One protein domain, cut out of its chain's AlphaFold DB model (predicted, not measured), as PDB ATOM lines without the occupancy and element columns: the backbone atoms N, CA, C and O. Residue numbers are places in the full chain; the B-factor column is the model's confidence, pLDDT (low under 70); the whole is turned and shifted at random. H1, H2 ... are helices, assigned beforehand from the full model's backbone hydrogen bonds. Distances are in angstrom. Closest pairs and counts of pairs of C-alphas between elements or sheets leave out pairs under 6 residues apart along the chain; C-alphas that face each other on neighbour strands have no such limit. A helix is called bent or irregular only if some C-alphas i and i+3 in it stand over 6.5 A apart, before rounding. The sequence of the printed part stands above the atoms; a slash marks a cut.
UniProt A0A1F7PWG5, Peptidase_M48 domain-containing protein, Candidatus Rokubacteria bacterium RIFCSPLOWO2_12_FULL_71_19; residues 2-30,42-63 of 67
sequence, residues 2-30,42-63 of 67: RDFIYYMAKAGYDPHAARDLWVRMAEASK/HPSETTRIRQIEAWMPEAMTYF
ATOM      1  N   ARG A   2      44.075  -6.816 -48.814       94.88
ATOM      2  CA  ARG A   2      42.648  -7.184 -48.724       94.88
ATOM      3  C   ARG A   2      42.421  -8.690 -48.621       94.88
ATOM      4  O   ARG A   2      41.898  -9.175 -47.629       94.88
ATOM      5  N   ASP A   3      42.914  -9.437 -49.601       96.69
ATOM      6  CA  ASP A   3      42.658 -10.880 -49.638       96.69
ATOM      7  C   ASP A   3      43.346 -11.614 -48.477       96.69
ATOM      8  O   ASP A   3      42.834 -12.610 -47.985       96.69
ATOM      9  N   PHE A   4      44.465 -11.079 -47.972       95.81
ATOM     10  CA  PHE A   4      45.162 -11.633 -46.810       95.81
ATOM     11  C   PHE A   4      44.277 -11.639 -45.558       95.81
ATOM     12  O   PHE A   4      44.131 -12.689 -44.937       95.81
ATOM     13  N   ILE A   5      43.631 -10.518 -45.215       97.50
ATOM     14  CA  ILE A   5      42.748 -10.474 -44.037       97.50
ATOM     15  C   ILE A   5      41.480 -11.322 -44.235       97.50
ATOM     16  O   ILE A   5      40.927 -11.835 -43.265       97.50
ATOM     17  N   TYR A   6      41.053 -11.546 -45.483       97.94
ATOM     18  CA  TYR A   6      39.945 -12.461 -45.787       97.94
ATOM     19  C   TYR A   6      40.373 -13.919 -45.615       97.94
ATOM     20  O   TYR A   6      39.604 -14.724 -45.096       97.94
ATOM     21  N   TYR A   7      41.596 -14.273 -46.013       97.62
ATOM     22  CA  TYR A   7      42.144 -15.607 -45.770       97.62
ATOM     23  C   TYR A   7      42.362 -15.870 -44.282       97.62
ATOM     24  O   TYR A   7      42.020 -16.958 -43.828       97.62
ATOM     25  N   MET A   8      42.839 -14.883 -43.514       97.44
ATOM     26  CA  MET A   8      42.902 -14.982 -42.050       97.44
ATOM     27  C   MET A   8      41.528 -15.308 -41.465       97.44
ATOM     28  O   MET A   8      41.388 -16.314 -40.771       97.44
ATOM     29  N   ALA A   9      40.512 -14.519 -41.831       97.69
ATOM     30  CA  ALA A   9      39.141 -14.715 -41.375       97.69
ATOM     31  C   ALA A   9      38.623 -16.129 -41.687       97.69
ATOM     32  O   ALA A   9      38.144 -16.828 -40.795       97.69
ATOM     33  N   LYS A  10      38.772 -16.574 -42.944       96.62
ATOM     34  CA  LYS A  10      38.335 -17.903 -43.410       96.62
ATOM     35  C   LYS A  10      39.090 -19.052 -42.739       96.62
ATOM     36  O   LYS A  10      38.527 -20.129 -42.584       96.62
ATOM     37  N   ALA A  11      40.343 -18.825 -42.355       96.44
ATOM     38  CA  ALA A  11      41.158 -19.781 -41.613       96.44
ATOM     39  C   ALA A  11      40.883 -19.763 -40.095       96.44
ATOM     40  O   ALA A  11      41.485 -20.542 -39.363       96.44
ATOM     41  N   GLY A  12      39.985 -18.895 -39.616       96.81
ATOM     42  CA  GLY A  12      39.625 -18.788 -38.201       96.81
ATOM     43  C   GLY A  12      40.588 -17.953 -37.357       96.81
ATOM     44  O   GLY A  12      40.508 -18.000 -36.131       96.81
ATOM     45  N   TYR A  13      41.461 -17.162 -37.990       97.06
ATOM     46  CA  TYR A  13      42.272 -16.139 -37.326       97.06
ATOM     47  C   TYR A  13      41.547 -14.796 -37.326       97.06
ATOM     48  O   TYR A  13      41.020 -14.382 -38.358       97.06
ATOM     49  N   ASP A  14      41.564 -14.095 -36.192       97.44
ATOM     50  CA  ASP A  14      40.947 -12.772 -36.064       97.44
ATOM     51  C   ASP A  14      41.645 -11.752 -36.991       97.44
ATOM     52  O   ASP A  14      42.830 -11.454 -36.793       97.44
ATOM     53  N   PRO A  15      40.945 -11.186 -37.996       98.00
ATOM     54  CA  PRO A  15      41.502 -10.181 -38.902       98.00
ATOM     55  C   PRO A  15      42.026  -8.919 -38.204       98.00
ATOM     56  O   PRO A  15      42.925  -8.261 -38.740       98.00
ATOM     57  N   HIS A  16      41.543  -8.594 -36.998       97.88
ATOM     58  CA  HIS A  16      42.055  -7.461 -36.216       97.88
ATOM     59  C   HIS A  16      43.539  -7.620 -35.865       97.88
ATOM     60  O   HIS A  16      44.261  -6.622 -35.798       97.88
ATOM     61  N   ALA A  17      44.043  -8.855 -35.759       97.38
ATOM     62  CA  ALA A  17      45.458  -9.108 -35.502       97.38
ATOM     63  C   ALA A  17      46.369  -8.528 -36.600       97.38
ATOM     64  O   ALA A  17      47.479  -8.077 -36.310       97.38
ATOM     65  N   ALA A  18      45.901  -8.472 -37.855       97.25
ATOM     66  CA  ALA A  18      46.641  -7.819 -38.931       97.25
ATOM     67  C   ALA A  18      46.745  -6.307 -38.702       97.25
ATOM     68  O   ALA A  18      47.822  -5.732 -38.857       97.25
ATOM     69  N   ARG A  19      45.645  -5.659 -38.304       97.38
ATOM     70  CA  ARG A  19      45.623  -4.223 -37.991       97.38
ATOM     71  C   ARG A  19      46.589  -3.906 -36.849       97.38
ATOM     72  O   ARG A  19      47.419  -3.010 -36.987       97.38
ATOM     73  N   ASP A  20      46.546  -4.682 -35.773       97.81
ATOM     74  CA  ASP A  20      47.406  -4.473 -34.604       97.81
ATOM     75  C   ASP A  20      48.890  -4.686 -34.908       97.81
ATOM     76  O   ASP A  20      49.740  -3.932 -34.428       97.81
ATOM     77  N   LEU A  21      49.210  -5.669 -35.752       96.06
ATOM     78  CA  LEU A  21      50.562  -5.884 -36.256       96.06
ATOM     79  C   LEU A  21      51.102  -4.623 -36.958       96.06
ATOM     80  O   LEU A  21      52.212  -4.174 -36.660       96.06
ATOM     81  N   TRP A  22      50.316  -4.017 -37.851       95.50
ATOM     82  CA  TRP A  22      50.736  -2.812 -38.573       95.50
ATOM     83  C   TRP A  22      50.787  -1.566 -37.693       95.50
ATOM     84  O   TRP A  22      51.673  -0.735 -37.887       95.50
ATOM     85  N   VAL A  23      49.913  -1.455 -36.689       96.19
ATOM     86  CA  VAL A  23      50.007  -0.400 -35.668       96.19
ATOM     87  C   VAL A  23      51.340  -0.499 -34.927       96.19
ATOM     88  O   VAL A  23      52.065   0.490 -34.838       96.19
ATOM     89  N   ARG A  24      51.730  -1.695 -34.470       95.38
ATOM     90  CA  ARG A  24      53.014  -1.901 -33.777       95.38
ATOM     91  C   ARG A  24      54.216  -1.583 -34.669       95.38
ATOM     92  O   ARG A  24      55.167  -0.967 -34.194       95.38
ATOM     93  N   MET A  25      54.174  -1.941 -35.955       91.81
ATOM     94  CA  MET A  25      55.228  -1.556 -36.907       91.81
ATOM     95  C   MET A  25      55.297  -0.043 -37.131       91.81
ATOM     96  O   MET A  25      56.396   0.513 -37.203       91.81
ATOM     97  N   ALA A  26      54.145   0.630 -37.223       91.81
ATOM     98  CA  ALA A  26      54.087   2.079 -37.385       91.81
ATOM     99  C   ALA A  26      54.739   2.796 -36.196       91.81
ATOM    100  O   ALA A  26      55.518   3.726 -36.422       91.81
ATOM    101  N   GLU A  27      54.453   2.330 -34.973       91.81
ATOM    102  CA  GLU A  27      55.057   2.798 -33.719       91.81
ATOM    103  C   GLU A  27      56.567   2.540 -33.677       91.81
ATOM    104  O   GLU A  27      57.342   3.473 -33.474       91.81
ATOM    105  N   ALA A  28      56.998   1.303 -33.945       89.75
ATOM    106  CA  ALA A  28      58.414   0.922 -33.931       89.75
ATOM    107  C   ALA A  28      59.253   1.736 -34.924       89.75
ATOM    108  O   ALA A  28      60.420   2.031 -34.681       89.75
ATOM    109  N   SER A  29      58.645   2.141 -36.035       85.31
ATOM    110  CA  SER A  29      59.337   2.857 -37.097       85.31
ATOM    111  C   SER A  29      59.333   4.382 -36.891       85.31
ATOM    112  O   SER A  29      59.769   5.110 -37.785       85.31
ATOM    113  N   LYS A  30      58.769   4.921 -35.791       83.31
ATOM    114  CA  LYS A  30      58.683   6.383 -35.534       83.31
ATOM    115  C   LYS A  30      60.045   7.051 -35.331       83.31
ATOM    116  O   LYS A  30      60.169   8.242 -35.583       83.31
ATOM    117  N   HIS A  42      56.185   0.151 -51.844       87.44
ATOM    118  CA  HIS A  42      55.161  -0.385 -50.971       87.44
ATOM    119  C   HIS A  42      54.413   0.747 -50.258       87.44
ATOM    120  O   HIS A  42      55.031   1.766 -49.948       87.44
ATOM    121  N   PRO A  43      53.116   0.561 -49.946       90.38
ATOM    122  CA  PRO A  43      52.357   1.552 -49.197       90.38
ATOM    123  C   PRO A  43      52.914   1.725 -47.783       90.38
ATOM    124  O   PRO A  43      53.455   0.778 -47.204       90.38
ATOM    125  N   SER A  44      52.732   2.911 -47.207       92.44
ATOM    126  CA  SER A  44      53.139   3.193 -45.828       92.44
ATOM    127  C   SER A  44      52.331   2.376 -44.816       92.44
ATOM    128  O   SER A  44      51.241   1.872 -45.111       92.44
ATOM    129  N   GLU A  45      52.835   2.254 -43.586       92.81
ATOM    130  CA  GLU A  45      52.115   1.577 -42.503       92.81
ATOM    131  C   GLU A  45      50.751   2.233 -42.247       92.81
ATOM    132  O   GLU A  45      49.754   1.533 -42.088       92.81
ATOM    133  N   THR A  46      50.671   3.567 -42.282       92.44
ATOM    134  CA  THR A  46      49.413   4.304 -42.077       92.44
ATOM    135  C   THR A  46      48.420   4.076 -43.216       92.44
ATOM    136  O   THR A  46      47.225   3.902 -42.965       92.44
ATOM    137  N   THR A  47      48.885   4.017 -44.467       95.38
ATOM    138  CA  THR A  47      48.041   3.648 -45.611       95.38
ATOM    139  C   THR A  47      47.534   2.212 -45.487       95.38
ATOM    140  O   THR A  47      46.341   1.976 -45.680       95.38
ATOM    141  N   ARG A  48      48.383   1.263 -45.075       95.69
ATOM    142  CA  ARG A  48      47.967  -0.129 -44.828       95.69
ATOM    143  C   ARG A  48      46.928  -0.241 -43.713       95.69
ATOM    144  O   ARG A  48      45.944  -0.945 -43.905       95.69
ATOM    145  N   ILE A  49      47.119   0.452 -42.586       96.94
ATOM    146  CA  ILE A  49      46.163   0.447 -41.464       96.94
ATOM    147  C   ILE A  49      44.791   0.931 -41.940       96.94
ATOM    148  O   ILE A  49      43.808   0.217 -41.764       96.94
ATOM    149  N   ARG A  50      44.733   2.077 -42.638       97.44
ATOM    150  CA  ARG A  50      43.474   2.618 -43.181       97.44
ATOM    151  C   ARG A  50      42.784   1.654 -44.142       97.44
ATOM    152  O   ARG A  50      41.568   1.502 -44.098       97.44
ATOM    153  N   GLN A  51      43.553   0.998 -45.009       97.38
ATOM    154  CA  GLN A  51      43.018  -0.006 -45.926       97.38
ATOM    155  C   GLN A  51      42.446  -1.219 -45.183       97.38
ATOM    156  O   GLN A  51      41.345  -1.662 -45.496       97.38
ATOM    157  N   ILE A  52      43.168  -1.740 -44.186       97.88
ATOM    158  CA  ILE A  52      42.702  -2.861 -43.361       97.88
ATOM    159  C   ILE A  52      41.410  -2.488 -42.630       97.88
ATOM    160  O   ILE A  52      40.459  -3.260 -42.672       97.88
ATOM    161  N   GLU A  53      41.351  -1.308 -42.012       97.88
ATOM    162  CA  GLU A  53      40.152  -0.815 -41.322       97.88
ATOM    163  C   GLU A  53      38.959  -0.677 -42.282       97.88
ATOM    164  O   GLU A  53      37.850  -1.075 -41.933       97.88
ATOM    165  N   ALA A  54      39.184  -0.216 -43.518       98.31
ATOM    166  CA  ALA A  54      38.138  -0.112 -44.537       98.31
ATOM    167  C   ALA A  54      37.589  -1.478 -44.995       98.31
ATOM    168  O   ALA A  54      36.409  -1.591 -45.319       98.31
ATOM    169  N   TRP A  55      38.427  -2.516 -45.030       98.12
ATOM    170  CA  TRP A  55      38.026  -3.873 -45.426       98.12
ATOM    171  C   TRP A  55      37.567  -4.743 -44.250       98.12
ATOM    172  O   TRP A  55      37.016  -5.824 -44.465       98.12
ATOM    173  N   MET A  56      37.781  -4.287 -43.012       98.12
ATOM    174  CA  MET A  56      37.452  -5.028 -41.795       98.12
ATOM    175  C   MET A  56      35.982  -5.469 -41.739       98.12
ATOM    176  O   MET A  56      35.751  -6.642 -41.441       98.12
ATOM    177  N   PRO A  57      34.984  -4.620 -42.076       98.25
ATOM    178  CA  PRO A  57      33.583  -5.034 -42.013       98.25
ATOM    179  C   PRO A  57      33.281  -6.253 -42.889       98.25
ATOM    180  O   PRO A  57      32.574  -7.155 -42.452       98.25
ATOM    181  N   GLU A  58      33.856  -6.319 -44.095       98.06
ATOM    182  CA  GLU A  58      33.693  -7.471 -44.985       98.06
ATOM    183  C   GLU A  58      34.483  -8.684 -44.477       98.06
ATOM    184  O   GLU A  58      33.940  -9.787 -44.414       98.06
ATOM    185  N   ALA A  59      35.737  -8.493 -44.050       97.94
ATOM    186  CA  ALA A  59      36.575  -9.572 -43.523       97.94
ATOM    187  C   ALA A  59      35.892 -10.309 -42.360       97.94
ATOM    188  O   ALA A  59      35.873 -11.540 -42.324       97.94
ATOM    189  N   MET A  60      35.271  -9.555 -41.448       97.81
ATOM    190  CA  MET A  60      34.592 -10.103 -40.275       97.81
ATOM    191  C   MET A  60      33.378 -10.971 -40.620       97.81
ATOM    192  O   MET A  60      33.030 -11.843 -39.828       97.81
ATOM    193  N   THR A  61      32.775 -10.825 -41.806       97.75
ATOM    194  CA  THR A  61      31.688 -11.722 -42.251       97.75
ATOM    195  C   THR A  61      32.161 -13.159 -42.489       97.75
ATOM    196  O   THR A  61      31.380 -14.103 -42.356       97.75
ATOM    197  N   TYR A  62      33.446 -13.339 -42.808       96.75
ATOM    198  CA  TYR A  62      34.061 -14.650 -43.005       96.75
ATOM    199  C   TYR A  62      34.650 -15.230 -41.717       96.75
ATOM    200  O   TYR A  62      34.931 -16.428 -41.674       96.75
ATOM    201  N   PHE A  63      34.861 -14.403 -40.689       97.12
ATOM    202  CA  PHE A  63      35.534 -14.825 -39.469       97.12
ATOM    203  C   PHE A  63      34.623 -15.724 -38.637       97.12
ATOM    204  O   PHE A  63      33.568 -15.321 -38.148       97.12
TER     205      PHE A  63
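What this domain is: This is residues 2 to 30 and 42 to 63 of the 67 residues of the protein "Peptidase_M48 domain-containing protein" of Candidatus Rokubacteria bacterium RIFCSPLOWO2_12_FULL_71_19 (UniProt A0A1F7PWG5). Two long helices, H2 and H3, lie side by side and run opposite ways, and the short helix H1 packs on the later part of H3 at one end of this pair. H3 is kinked near residue 56, on the part where H1 meets it. The printed part has 51 residues with three named helices, H1, H2 and H3 in that order along the chain, no named strand, and the class all helix. It is compact, with a radius of gyration of the C-alphas of 10.9 A, and its outline is a rod spanning 33 by 16 by 16 A.

Where its parts are: H1 holds residues 2 to 10, beginning at C-alpha 2 at (42.648, -7.184, -48.724), and is 12.7 A long from first to last C-alpha. A tight link of five residues leads to H2, residues 16 to 30, 21.6 A long, which ends at C-alpha 30 at (58.683, 6.383, -35.534). H3 holds residues 45 to 62, is 24.3 A long and ends at C-alpha 62 at (34.061, -14.650, -43.005). H3 is irregular: C-alphas 54 and 57 are 7.2 A apart.

How they stand to each other: H1 touches H3, the closest C-alphas being those of Tyr 6 and Ala 59, 5.0 A apart; they run the same way at a steep tilt of 40 degrees. H1 and H2 are close but not clearly touching, with the closest C-alphas, those of Ile 5 and Ala 18, 6.9 A apart; they run opposite ways at a steep tilt of 46 degrees. H2 touches H3, closest at the C-alphas of Ala 26 and Glu 45, 5.5 A apart, at a shallow tilt of 7 degrees, opposite ways. In H1 every O i to N i+4 pair is within hydrogen-bond range; in H2 it is 10 of 11 and in H3 10 of 14.

The domain as a whole: The two C-alphas farthest apart, those of Lys 30 and Tyr 62, are 33.2 A apart. Residues 31 to 41 are not printed, and C-alphas 30 and 42 are 17.2 A apart across this cut, which lies in the link from H2 to H3. The mean pLDDT of the printed part is 95.6, and no printed residue is under 70.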